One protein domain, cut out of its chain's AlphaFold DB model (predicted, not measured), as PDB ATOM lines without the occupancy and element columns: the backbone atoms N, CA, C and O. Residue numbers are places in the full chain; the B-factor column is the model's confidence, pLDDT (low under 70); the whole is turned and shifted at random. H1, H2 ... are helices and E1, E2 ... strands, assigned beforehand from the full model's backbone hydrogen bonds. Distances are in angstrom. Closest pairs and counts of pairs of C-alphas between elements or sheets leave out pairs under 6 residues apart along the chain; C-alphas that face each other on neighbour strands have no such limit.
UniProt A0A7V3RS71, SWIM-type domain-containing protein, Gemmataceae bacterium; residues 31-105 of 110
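AT A GLANCE: This is residues 31 to 105 of the 110 residues of the protein "SWIM-type domain-containing protein" of Gemmataceae bacterium (UniProt A0A7V3RS71). A single strongly twisted sheet of four strands, laid side by side in chain order, forms a wall, with the helix H2 packed on one face of it. The small helix H1 sits beside the edge strand E4, where it only grazes the sheet. The printed part has 75 residues, with four named strands followed by two named helices in the order E1 E2 E3 E4 H1 H2; the sheet runs E1, E2, E3, E4, is antiparallel throughout, and the class is mixed, helices and strands. The whole is compact, with a radius of gyration of the C-alphas of 12.4 A, and spans 35 by 28 by 23 A.

IN THESE COORDINATES: E1 is residues 31 to 40, 26.8 A from first to last C-alpha, beginning at C-alpha 31 at (167.602, 181.120, 124.778). E2, residues 48 to 56, is 23.9 A long and bends by 53 degrees at residue 51. E3, residues 62 to 68, is 19.9 A long, and E4, residues 74 to 78, is 13.6 A long. H1, residues 81 to 87, begins at C-alpha 81 at (183.465, 174.004, 121.841) and is 9.6 A long. H2, residues 95 to 103, is 12.5 A long and ends at C-alpha 103 at (175.753, 188.852, 135.850).

HOW THE PARTS SIT: The strands form a meander, each the antiparallel neighbour of the one before, and each successive pair is a hairpin. E1 and E2 stand at 149 degrees between their N-to-C directions, with N 36 and O 54 2.9 A apart, within hydrogen-bond range. E2 and E3 stand at 162 degrees, with N 53 and O 64 within range at 2.9 A. E3 and E4 stand at 166 degrees, with N 67 and O 75 within range at 2.8 A. The edge strands E1 and E4 are apart. H2 is on the sheet, with 26 pairs of C-alphas within 10 A. Its closest C-alphas to E4 are those of Ile 97 and Cys 78, 7.0 A apart, and to E1 those of Leu 100 and Tyr 35, 7.7 A apart. H1 only grazes the sheet; its closest C-alphas to E4 are those of Val 84 and Cys 78, 7.2 A apart. H1 and H2 are near each other, with 5 pairs of C-alphas within 10 A. In H1 and H2 every O i to N i+4 pair is within hydrogen-bond range.

THE WHOLE: The two C-alphas farthest apart, those of Ser 31 and Thr 71, are 37.0 A apart. The printed part has no cut and no long link; the links E1 to E2 and H1 to H2 are short, the others tight. The mean pLDDT of the printed part is 92.1, and residues 104 to 105 are under 70.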
ATOM      1  N   SER A  31     168.015 182.279 123.987       96.62
ATOM      2  CA  SER A  31     167.602 181.120 124.778       96.62
ATOM      3  C   SER A  31     168.054 181.314 126.221       96.62
ATOM      4  O   SER A  31     169.137 181.873 126.435       96.62
ATOM      5  N   PRO A  32     167.286 180.834 127.211       96.50
ATOM      6  CA  PRO A  32     167.733 180.844 128.593       96.50
ATOM      7  C   PRO A  32     168.934 179.909 128.771       96.50
ATOM      8  O   PRO A  32     168.963 178.799 128.236       96.50
ATOM      9  N   TYR A  33     169.912 180.371 129.540       97.44
ATOM     10  CA  TYR A  33     171.012 179.579 130.071       97.44
ATOM     11  C   TYR A  33     171.010 179.689 131.591       97.44
ATOM     12  O   TYR A  33     170.772 180.767 132.135       97.44
ATOM     13  N   CYS A  34     171.299 178.576 132.257       96.50
ATOM     14  CA  CYS A  34     171.364 178.472 133.710       96.50
ATOM     15  C   CYS A  34     172.803 178.173 134.131       96.50
ATOM     16  O   CYS A  34     173.428 177.282 133.561       96.50
ATOM     17  N   TYR A  35     173.310 178.908 135.117       96.62
ATOM     18  CA  TYR A  35     174.622 178.728 135.727       96.62
ATOM     19  C   TYR A  35     174.417 178.289 137.165       96.62
ATOM     20  O   TYR A  35     173.889 179.058 137.964       96.62
ATOM     21  N   ARG A  36     174.858 177.085 137.512       95.19
ATOM     22  CA  ARG A  36     174.780 176.554 138.873       95.19
ATOM     23  C   ARG A  36     176.177 176.490 139.465       95.19
ATOM     24  O   ARG A  36     177.002 175.732 138.969       95.19
ATOM     25  N   LEU A  37     176.447 177.275 140.508       94.44
ATOM     26  CA  LEU A  37     177.710 177.184 141.239       94.44
ATOM     27  C   LEU A  37     177.783 175.826 141.951       94.44
ATOM     28  O   LEU A  37     176.946 175.537 142.806       94.44
ATOM     29  N   THR A  38     178.776 175.009 141.608       94.44
ATOM     30  CA  THR A  38     178.969 173.663 142.172       94.44
ATOM     31  C   THR A  38     180.199 173.550 143.054       94.44
ATOM     32  O   THR A  38     180.259 172.667 143.907       94.44
ATOM     33  N   TYR A  39     181.164 174.457 142.904       93.00
ATOM     34  CA  TYR A  39     182.355 174.487 143.743       93.00
ATOM     35  C   TYR A  39     182.802 175.918 144.033       93.00
ATOM     36  O   TYR A  39     182.808 176.776 143.151       93.00
ATOM     37  N   CYS A  40     183.221 176.142 145.279       92.81
ATOM     38  CA  CYS A  40     183.881 177.356 145.735       92.81
ATOM     39  C   CYS A  40     185.050 176.970 146.640       92.81
ATOM     40  O   CYS A  40     184.876 176.235 147.613       92.81
ATOM     41  N   ASN A  41     186.245 177.454 146.313       90.00
ATOM     42  CA  ASN A  41     187.439 177.177 147.092       90.00
ATOM     43  C   ASN A  41     187.421 177.990 148.400       90.00
ATOM     44  O   ASN A  41     187.393 179.223 148.342       90.00
ATOM     45  N   PRO A  42     187.507 177.347 149.582       89.94
ATOM     46  CA  PRO A  42     187.531 178.057 150.864       89.94
ATOM     47  C   PRO A  42     188.806 178.892 151.069       89.94
ATOM     48  O   PRO A  42     188.881 179.697 151.994       89.94
ATOM     49  N   GLN A  43     189.828 178.704 150.230       92.00
ATOM     50  CA  GLN A  43     191.109 179.403 150.289       92.00
ATOM     51  C   GLN A  43     191.309 180.243 149.014       92.00
ATOM     52  O   GLN A  43     192.148 179.909 148.178       92.00
ATOM     53  N   PRO A  44     190.596 181.378 148.859       79.38
ATOM     54  CA  PRO A  44     190.489 182.117 147.592       79.38
ATOM     55  C   PRO A  44     191.799 182.753 147.105       79.38
ATOM     56  O   PRO A  44     191.856 183.261 145.983       79.38
ATOM     57  N   ARG A  45     192.842 182.764 147.946       89.31
ATOM     58  CA  ARG A  45     194.181 183.282 147.629       89.31
ATOM     59  C   ARG A  45     195.160 182.197 147.177       89.31
ATOM     60  O   ARG A  45     196.235 182.548 146.703       89.31
ATOM     61  N   LYS A  46     194.829 180.910 147.323       93.00
ATOM     62  CA  LYS A  46     195.705 179.836 146.845       93.00
ATOM     63  C   LYS A  46     195.561 179.648 145.330       93.00
ATOM     64  O   LYS A  46     194.451 179.801 144.820       93.00
ATOM     65  N   PRO A  47     196.655 179.315 144.622       96.50
ATOM     66  CA  PRO A  47     196.578 178.911 143.225       96.50
ATOM     67  C   PRO A  47     195.680 177.681 143.038       96.50
ATOM     68  O   PRO A  47     195.583 176.837 143.932       96.50
ATOM     69  N   GLY A  48     195.053 177.579 141.868       95.25
ATOM     70  CA  GLY A  48     194.133 176.505 141.490       95.25
ATOM     71  C   GLY A  48     192.707 176.995 141.235       95.25
ATOM     72  O   GLY A  48     192.456 178.189 141.081       95.25
ATOM     73  N   CYS A  49     191.757 176.062 141.181       94.94
ATOM     74  CA  CYS A  49     190.349 176.385 140.961       94.94
ATOM     75  C   CYS A  49     189.794 177.226 142.124       94.94
ATOM     76  O   CYS A  49     189.950 176.866 143.291       94.94
ATOM     77  N   VAL A  50     189.158 178.351 141.799       95.00
ATOM     78  CA  VAL A  50     188.514 179.272 142.747       95.00
ATOM     79  C   VAL A  50     187.011 179.024 142.767       95.00
ATOM     80  O   VAL A  50     186.429 178.888 143.840       95.00
ATOM     81  N   LEU A  51     186.388 178.952 141.588       94.19
ATOM     82  CA  LEU A  51     184.951 178.739 141.415       94.19
ATOM     83  C   LEU A  51     184.701 177.819 140.214       94.19
ATOM     84  O   LEU A  51     185.399 177.923 139.203       94.19
ATOM     85  N   LEU A  52     183.680 176.967 140.311       95.69
ATOM     86  CA  LEU A  52     183.188 176.144 139.204       95.69
ATOM     87  C   LEU A  52     181.672 176.274 139.096       95.69
ATOM     88  O   LEU A  52     180.955 176.130 140.089       95.69
ATOM     89  N   TRP A  53     181.198 176.491 137.875       97.12
ATOM     90  CA  TRP A  53     179.784 176.469 137.539       97.12
ATOM     91  C   TRP A  53     179.503 175.401 136.493       97.12
ATOM     92  O   TRP A  53     180.247 175.269 135.522       97.12
ATOM     93  N   GLU A  54     178.382 174.712 136.647       97.69
ATOM     94  CA  GLU A  54     177.734 173.975 135.564       97.69
ATOM     95  C   GLU A  54     176.830 174.917 134.771       97.69
ATOM     96  O   GLU A  54     176.193 175.809 135.338       97.69
ATOM     97  N   VAL A  55     176.777 174.725 133.456       97.44
ATOM     98  CA  VAL A  55     176.032 175.568 132.523       97.44
ATOM     99  C   VAL A  55     175.072 174.718 131.701       97.44
ATOM    100  O   VAL A  55     175.496 173.864 130.918       97.44
ATOM    101  N   TYR A  56     173.781 175.021 131.827       97.25
ATOM    102  CA  TYR A  56     172.673 174.355 131.141       97.25
ATOM    103  C   TYR A  56     172.029 175.270 130.089       97.25
ATOM    104  O   TYR A  56     172.169 176.492 130.150       97.25
ATOM    105  N   GLY A  57     171.299 174.681 129.133       94.94
ATOM    106  CA  GLY A  57     170.637 175.388 128.016       94.94
ATOM    107  C   GLY A  57     171.408 175.344 126.685       94.94
ATOM    108  O   GLY A  57     170.956 175.867 125.663       94.94
ATOM    109  N   GLY A  58     172.586 174.715 126.687       91.19
ATOM    110  CA  GLY A  58     173.398 174.449 125.502       91.19
ATOM    111  C   GLY A  58     172.951 173.221 124.701       91.19
ATOM    112  O   GLY A  58     171.889 172.658 124.932       91.19
ATOM    113  N   ARG A  59     173.797 172.778 123.754       92.75
ATOM    114  CA  ARG A  59     173.619 171.458 123.104       92.75
ATOM    115  C   ARG A  59     173.915 170.303 124.060       92.75
ATOM    116  O   ARG A  59     173.406 169.211 123.874       92.75
ATOM    117  N   GLN A  60     174.786 170.569 125.021       94.81
ATOM    118  CA  GLN A  60     175.207 169.684 126.094       94.81
ATOM    119  C   GLN A  60     175.465 170.552 127.327       94.81
ATOM    120  O   GLN A  60     175.501 171.786 127.223       94.81
ATOM    121  N   GLU A  61     175.667 169.908 128.467       96.94
ATOM    122  CA  GLU A  61     176.132 170.580 129.673       96.94
ATOM    123  C   GLU A  61     177.578 171.041 129.489       96.94
ATOM    124  O   GLU A  61     178.423 170.338 128.925       96.94
ATOM    125  N   TYR A  62     177.858 172.257 129.940       97.25
ATOM    126  CA  TYR A  62     179.207 172.803 129.956       97.25
ATOM    127  C   TYR A  62     179.609 173.145 131.383       97.25
ATOM    128  O   TYR A  62     178.776 173.258 132.274       97.25
ATOM    129  N   GLN A  63     180.897 173.372 131.583       97.69
ATOM    130  CA  GLN A  63     181.437 173.903 132.821       97.69
ATOM    131  C   GLN A  63     182.151 175.216 132.529       97.69
ATOM    132  O   GLN A  63     182.745 175.389 131.458       97.69
ATOM    133  N   VAL A  64     182.071 176.143 133.475       97.19
ATOM    134  CA  VAL A  64     182.885 177.357 133.517       97.19
ATOM    135  C   VAL A  64     183.696 177.316 134.800       97.19
ATOM    136  O   VAL A  64     183.121 177.174 135.873       97.19
ATOM    137  N   ALA A  65     185.013 177.443 134.689       96.31
ATOM    138  CA  ALA A  65     185.920 177.498 135.826       96.31
ATOM    139  C   ALA A  65     186.601 178.866 135.887       96.31
ATOM    140  O   ALA A  65     186.961 179.443 134.855       96.31
ATOM    141  N   LEU A  66     186.782 179.365 137.103       95.19
ATOM    142  CA  LEU A  66     187.662 180.482 137.405       95.19
ATOM    143  C   LEU A  66     188.852 179.936 138.183       95.19
ATOM    144  O   LEU A  66     188.683 179.429 139.290       95.19
ATOM    145  N   GLU A  67     190.043 180.053 137.617       95.31
ATOM    146  CA  GLU A  67     191.284 179.585 138.221       95.31
ATOM    147  C   GLU A  67     192.163 180.758 138.632       95.31
ATOM    148  O   GLU A  67     192.159 181.812 137.994       95.31
ATOM    149  N   ARG A  68     192.924 180.570 139.706       95.44
ATOM    150  CA  ARG A  68     193.980 181.477 140.128       95.44
ATOM    151  C   ARG A  68     195.329 180.879 139.766       95.44
ATOM    152  O   ARG A  68     195.678 179.790 140.214       95.44
ATOM    153  N   GLU A  69     196.100 181.619 138.991       95.44
ATOM    154  CA  GLU A  69     197.468 181.258 138.638       95.44
ATOM    155  C   GLU A  69     198.424 181.495 139.824       95.44
ATOM    156  O   GLU A  69     198.104 182.272 140.729       95.44
ATOM    157  N   PRO A  70     199.625 180.883 139.835       95.38
ATOM    158  CA  PRO A  70     200.636 181.124 140.871       95.38
ATOM    159  C   PRO A  70     201.021 182.599 141.052       95.38
ATOM    160  O   PRO A  70     201.338 183.022 142.159       95.38
ATOM    161  N   THR A  71     200.942 183.395 139.983       95.00
ATOM    162  CA  THR A  71     201.173 184.851 139.987       95.00
ATOM    163  C   THR A  71     200.044 185.644 140.652       95.00
ATOM    164  O   THR A  71     200.167 186.849 140.846       95.00
ATOM    165  N   GLY A  72     198.929 184.992 140.987       92.06
ATOM    166  CA  GLY A  72     197.729 185.612 141.536       92.06
ATOM    167  C   GLY A  72     196.710 186.050 140.482       92.06
ATOM    168  O   GLY A  72     195.586 186.385 140.862       92.06
ATOM    169  N   ASN A  73     197.047 186.001 139.189       93.81
ATOM    170  CA  ASN A  73     196.121 186.321 138.102       93.81
ATOM    171  C   ASN A  73     194.928 185.362 138.074       93.81
ATOM    172  O   ASN A  73     195.040 184.197 138.452       93.81
ATOM    173  N   LEU A  74     193.781 185.860 137.611       92.94
ATOM    174  CA  LEU A  74     192.577 185.056 137.426       92.94
ATOM    175  C   LEU A  74     192.384 184.698 135.955       92.94
ATOM    176  O   LEU A  74     192.416 185.573 135.088       92.94
ATOM    177  N   ARG A  75     192.107 183.422 135.690       93.12
ATOM    178  CA  ARG A  75     191.894 182.884 134.350       93.12
ATOM    179  C   ARG A  75     190.549 182.179 134.255       93.12
ATOM    180  O   ARG A  75     190.169 181.406 135.127       93.12
ATOM    181  N   TRP A  76     189.817 182.472 133.186       94.69
ATOM    182  CA  TRP A  76     188.517 181.863 132.915       94.69
ATOM    183  C   TRP A  76     188.655 180.733 131.906       94.69
ATOM    184  O   TRP A  76     189.288 180.900 130.862       94.69
ATOM    185  N   HIS A  77     187.974 179.628 132.177       95.00
ATOM    186  CA  HIS A  77     187.910 178.463 131.307       95.00
ATOM    187  C   HIS A  77     186.456 178.072 131.083       95.00
ATOM    188  O   HIS A  77     185.624 178.198 131.977       95.00
ATOM    189  N   CYS A  78     186.131 177.597 129.884       96.25
ATOM    190  CA  CYS A  78     184.828 177.016 129.599       96.25
ATOM    191  C   CYS A  78     185.000 175.772 128.733       96.25
ATOM    192  O   CYS A  78     185.774 175.794 127.780       96.25
ATOM    193  N   THR A  79     184.250 174.710 129.022       96.88
ATOM    194  CA  THR A  79     184.325 173.447 128.266       96.88
ATOM    195  C   THR A  79     183.506 173.459 126.973       96.88
ATOM    196  O   THR A  79     183.454 172.465 126.252       96.88
ATOM    197  N   CYS A  80     182.849 174.574 126.634       95.44
ATOM    198  CA  CYS A  80     182.125 174.667 125.372       95.44
ATOM    199  C   CYS A  80     183.086 174.681 124.175       95.44
ATOM    200  O   CYS A  80     184.165 175.268 124.243       95.44
ATOM    201  N   ALA A  81     182.647 174.117 123.048       93.38
ATOM    202  CA  ALA A  81     183.465 174.004 121.841       93.38
ATOM    203  C   ALA A  81     184.081 175.345 121.394       93.38
ATOM    204  O   ALA A  81     185.255 175.397 121.052       93.38
ATOM    205  N   ASP A  82     183.325 176.448 121.454       92.25
ATOM    206  CA  ASP A  82     183.830 177.778 121.077       92.25
ATOM    207  C   ASP A  82     185.015 178.233 121.946       92.25
ATOM    208  O   ASP A  82     185.969 178.811 121.434       92.25
ATOM    209  N   ALA A  83     184.983 177.936 123.248       93.81
ATOM    210  CA  ALA A  83     186.088 178.239 124.152       93.81
ATOM    211  C   ALA A  83     187.292 177.320 123.911       93.81
ATOM    212  O   ALA A  83     188.411 177.813 123.851       93.81
ATOM    213  N   VAL A  84     187.068 176.016 123.715       91.69
ATOM    214  CA  VAL A  84     188.143 175.038 123.484       91.69
ATOM    215  C   VAL A  84     188.882 175.317 122.172       91.69
ATOM    216  O   VAL A  84     190.104 175.411 122.165       91.69
ATOM    217  N   TYR A  85     188.156 175.519 121.067       90.75
ATOM    218  CA  TYR A  85     188.777 175.694 119.751       90.75
ATOM    219  C   TYR A  85     189.442 177.064 119.561       90.75
ATOM    220  O   TYR A  85     190.445 177.153 118.859       90.75
ATOM    221  N   ARG A  86     188.909 178.138 120.161       87.88
ATOM    222  CA  ARG A  86     189.467 179.498 119.992       87.88
ATOM    223  C   ARG A  86     190.399 179.927 121.123       87.88
ATOM    224  O   ARG A  86     191.268 180.765 120.903       87.88
ATOM    225  N   GLY A  87     190.222 179.376 122.323       79.88
ATOM    226  CA  GLY A  87     191.001 179.735 123.511       79.88
ATOM    227  C   GLY A  87     192.428 179.188 123.516       79.88
ATOM    228  O   GLY A  87     193.236 179.627 124.329       79.88
ATOM    229  N   ALA A  88     192.755 178.254 122.617       70.88
ATOM    230  CA  ALA A  88     194.103 177.703 122.487       70.88
ATOM    231  C   ALA A  88     195.095 178.688 121.842       70.88
ATOM    232  O   ALA A  88     196.283 178.648 122.145       70.88
ATOM    233  N   THR A  89     194.620 179.567 120.956       70.81
ATOM    234  CA  THR A  89     195.484 180.435 120.138       70.81
ATOM    235  C   THR A  89     195.426 181.904 120.543       70.81
ATOM    236  O   THR A  89     196.335 182.661 120.216       70.81
ATOM    237  N   THR A  90     194.372 182.330 121.245       76.81
ATOM    238  CA  THR A  90     194.146 183.734 121.622       76.81
ATOM    239  C   THR A  90     193.362 183.846 122.929       76.81
ATOM    240  O   THR A  90     192.671 182.911 123.338       76.81
ATOM    241  N   LEU A  91     193.426 185.015 123.579       81.38
ATOM    242  CA  LEU A  91     192.571 185.334 124.723       81.38
ATOM    243  C   LEU A  91     191.111 185.475 124.251       81.38
ATOM    244  O   LEU A  91     190.653 186.560 123.899       81.38
ATOM    245  N   HIS A  92     190.377 184.363 124.225       88.69
ATOM    246  CA  HIS A  92     188.985 184.318 123.779       88.69
ATOM    247  C   HIS A  92     188.030 184.022 124.932       88.69
ATOM    248  O   HIS A  92     188.148 183.013 125.624       88.69
ATOM    249  N   PHE A  93     187.007 184.864 125.082       93.94
ATOM    250  CA  PHE A  93     185.866 184.572 125.946       93.94
ATOM    251  C   PHE A  93     184.672 184.160 125.100       93.94
ATOM    252  O   PHE A  93     184.143 184.972 124.333       93.94
ATOM    253  N   CYS A  94     184.221 182.921 125.280       95.62
ATOM    254  CA  CYS A  94     182.991 182.437 124.670       95.62
ATOM    255  C   CYS A  94     181.767 183.170 125.238       95.62
ATOM    256  O   CYS A  94     181.831 183.858 126.264       95.62
ATOM    257  N   LYS A  95     180.611 182.975 124.596       96.00
ATOM    258  CA  LYS A  95     179.345 183.573 125.047       96.00
ATOM    259  C   LYS A  95     178.999 183.243 126.507       96.00
ATOM    260  O   LYS A  95     178.414 184.086 127.172       96.00
ATOM    261  N   HIS A  96     179.387 182.066 127.014       96.69
ATOM    262  CA  HIS A  96     179.063 181.662 128.383       96.69
ATOM    263  C   HIS A  96     179.877 182.446 129.420       96.69
ATOM    264  O   HIS A  96     179.317 182.980 130.370       96.69
ATOM    265  N   ILE A  97     181.187 182.610 129.193       95.81
ATOM    266  CA  ILE A  97     182.041 183.428 130.070       95.81
ATOM    267  C   ILE A  97     181.584 184.890 130.038       95.81
ATOM    268  O   ILE A  97     181.486 185.530 131.080       95.81
ATOM    269  N   ARG A  98     181.266 185.422 128.849       95.44
ATOM    270  CA  ARG A  98     180.739 186.792 128.718       95.44
ATOM    271  C   ARG A  98     179.422 186.962 129.478       95.44
ATOM    272  O   ARG A  98     179.282 187.934 130.211       95.44
ATOM    273  N   GLY A  99     178.502 186.006 129.333       94.75
ATOM    274  CA  GLY A  99     177.226 185.984 130.046       94.75
ATOM    275  C   GLY A  99     177.414 185.983 131.560       94.75
ATOM    276  O   GLY A  99     176.901 186.867 132.240       94.75
ATOM    277  N   LEU A 100     178.224 185.066 132.090       93.75
ATOM    278  CA  LEU A 100     178.474 184.979 133.529       93.75
ATOM    279  C   LEU A 100     179.137 186.246 134.092       93.75
ATOM    280  O   LEU A 100     178.702 186.768 135.112       93.75
ATOM    281  N   ARG A 101     180.126 186.816 133.390       92.75
ATOM    282  CA  ARG A 101     180.767 188.082 133.796       92.75
ATOM    283  C   ARG A 101     179.827 189.288 133.755       92.75
ATOM    284  O   ARG A 101     180.098 190.281 134.422       92.75
ATOM    285  N   SER A 102     178.770 189.238 132.945       90.81
ATOM    286  CA  SER A 102     177.764 190.305 132.904       90.81
ATOM    287  C   SER A 102     176.807 190.251 134.097       90.81
ATOM    288  O   SER A 102     176.332 191.296 134.530       90.81
ATOM    289  N   LEU A 103     176.589 189.059 134.666       84.62
ATOM    290  CA  LEU A 103     175.753 188.852 135.850       84.62
ATOM    291  C   LEU A 103     176.432 189.357 137.128       84.62
ATOM    292  O   LEU A 103     175.775 189.957 137.967       84.62
ATOM    293  N   ASP A 104     177.755 189.205 137.227       69.81
ATOM    294  CA  ASP A 104     178.573 189.708 138.347       69.81
ATOM    295  C   ASP A 104     178.594 191.251 138.448       69.81
ATOM    296  O   ASP A 104     179.085 191.822 139.416       69.81
ATOM    297  N   ARG A 105     178.059 191.953 137.437       58.12
ATOM    298  CA  ARG A 105     177.937 193.421 137.409       58.12
ATOM    299  C   ARG A 105     176.558 193.936 137.823       58.12
ATOM    300  O   ARG A 105     176.364 195.148 137.843       58.12
TER     301      ARG A 105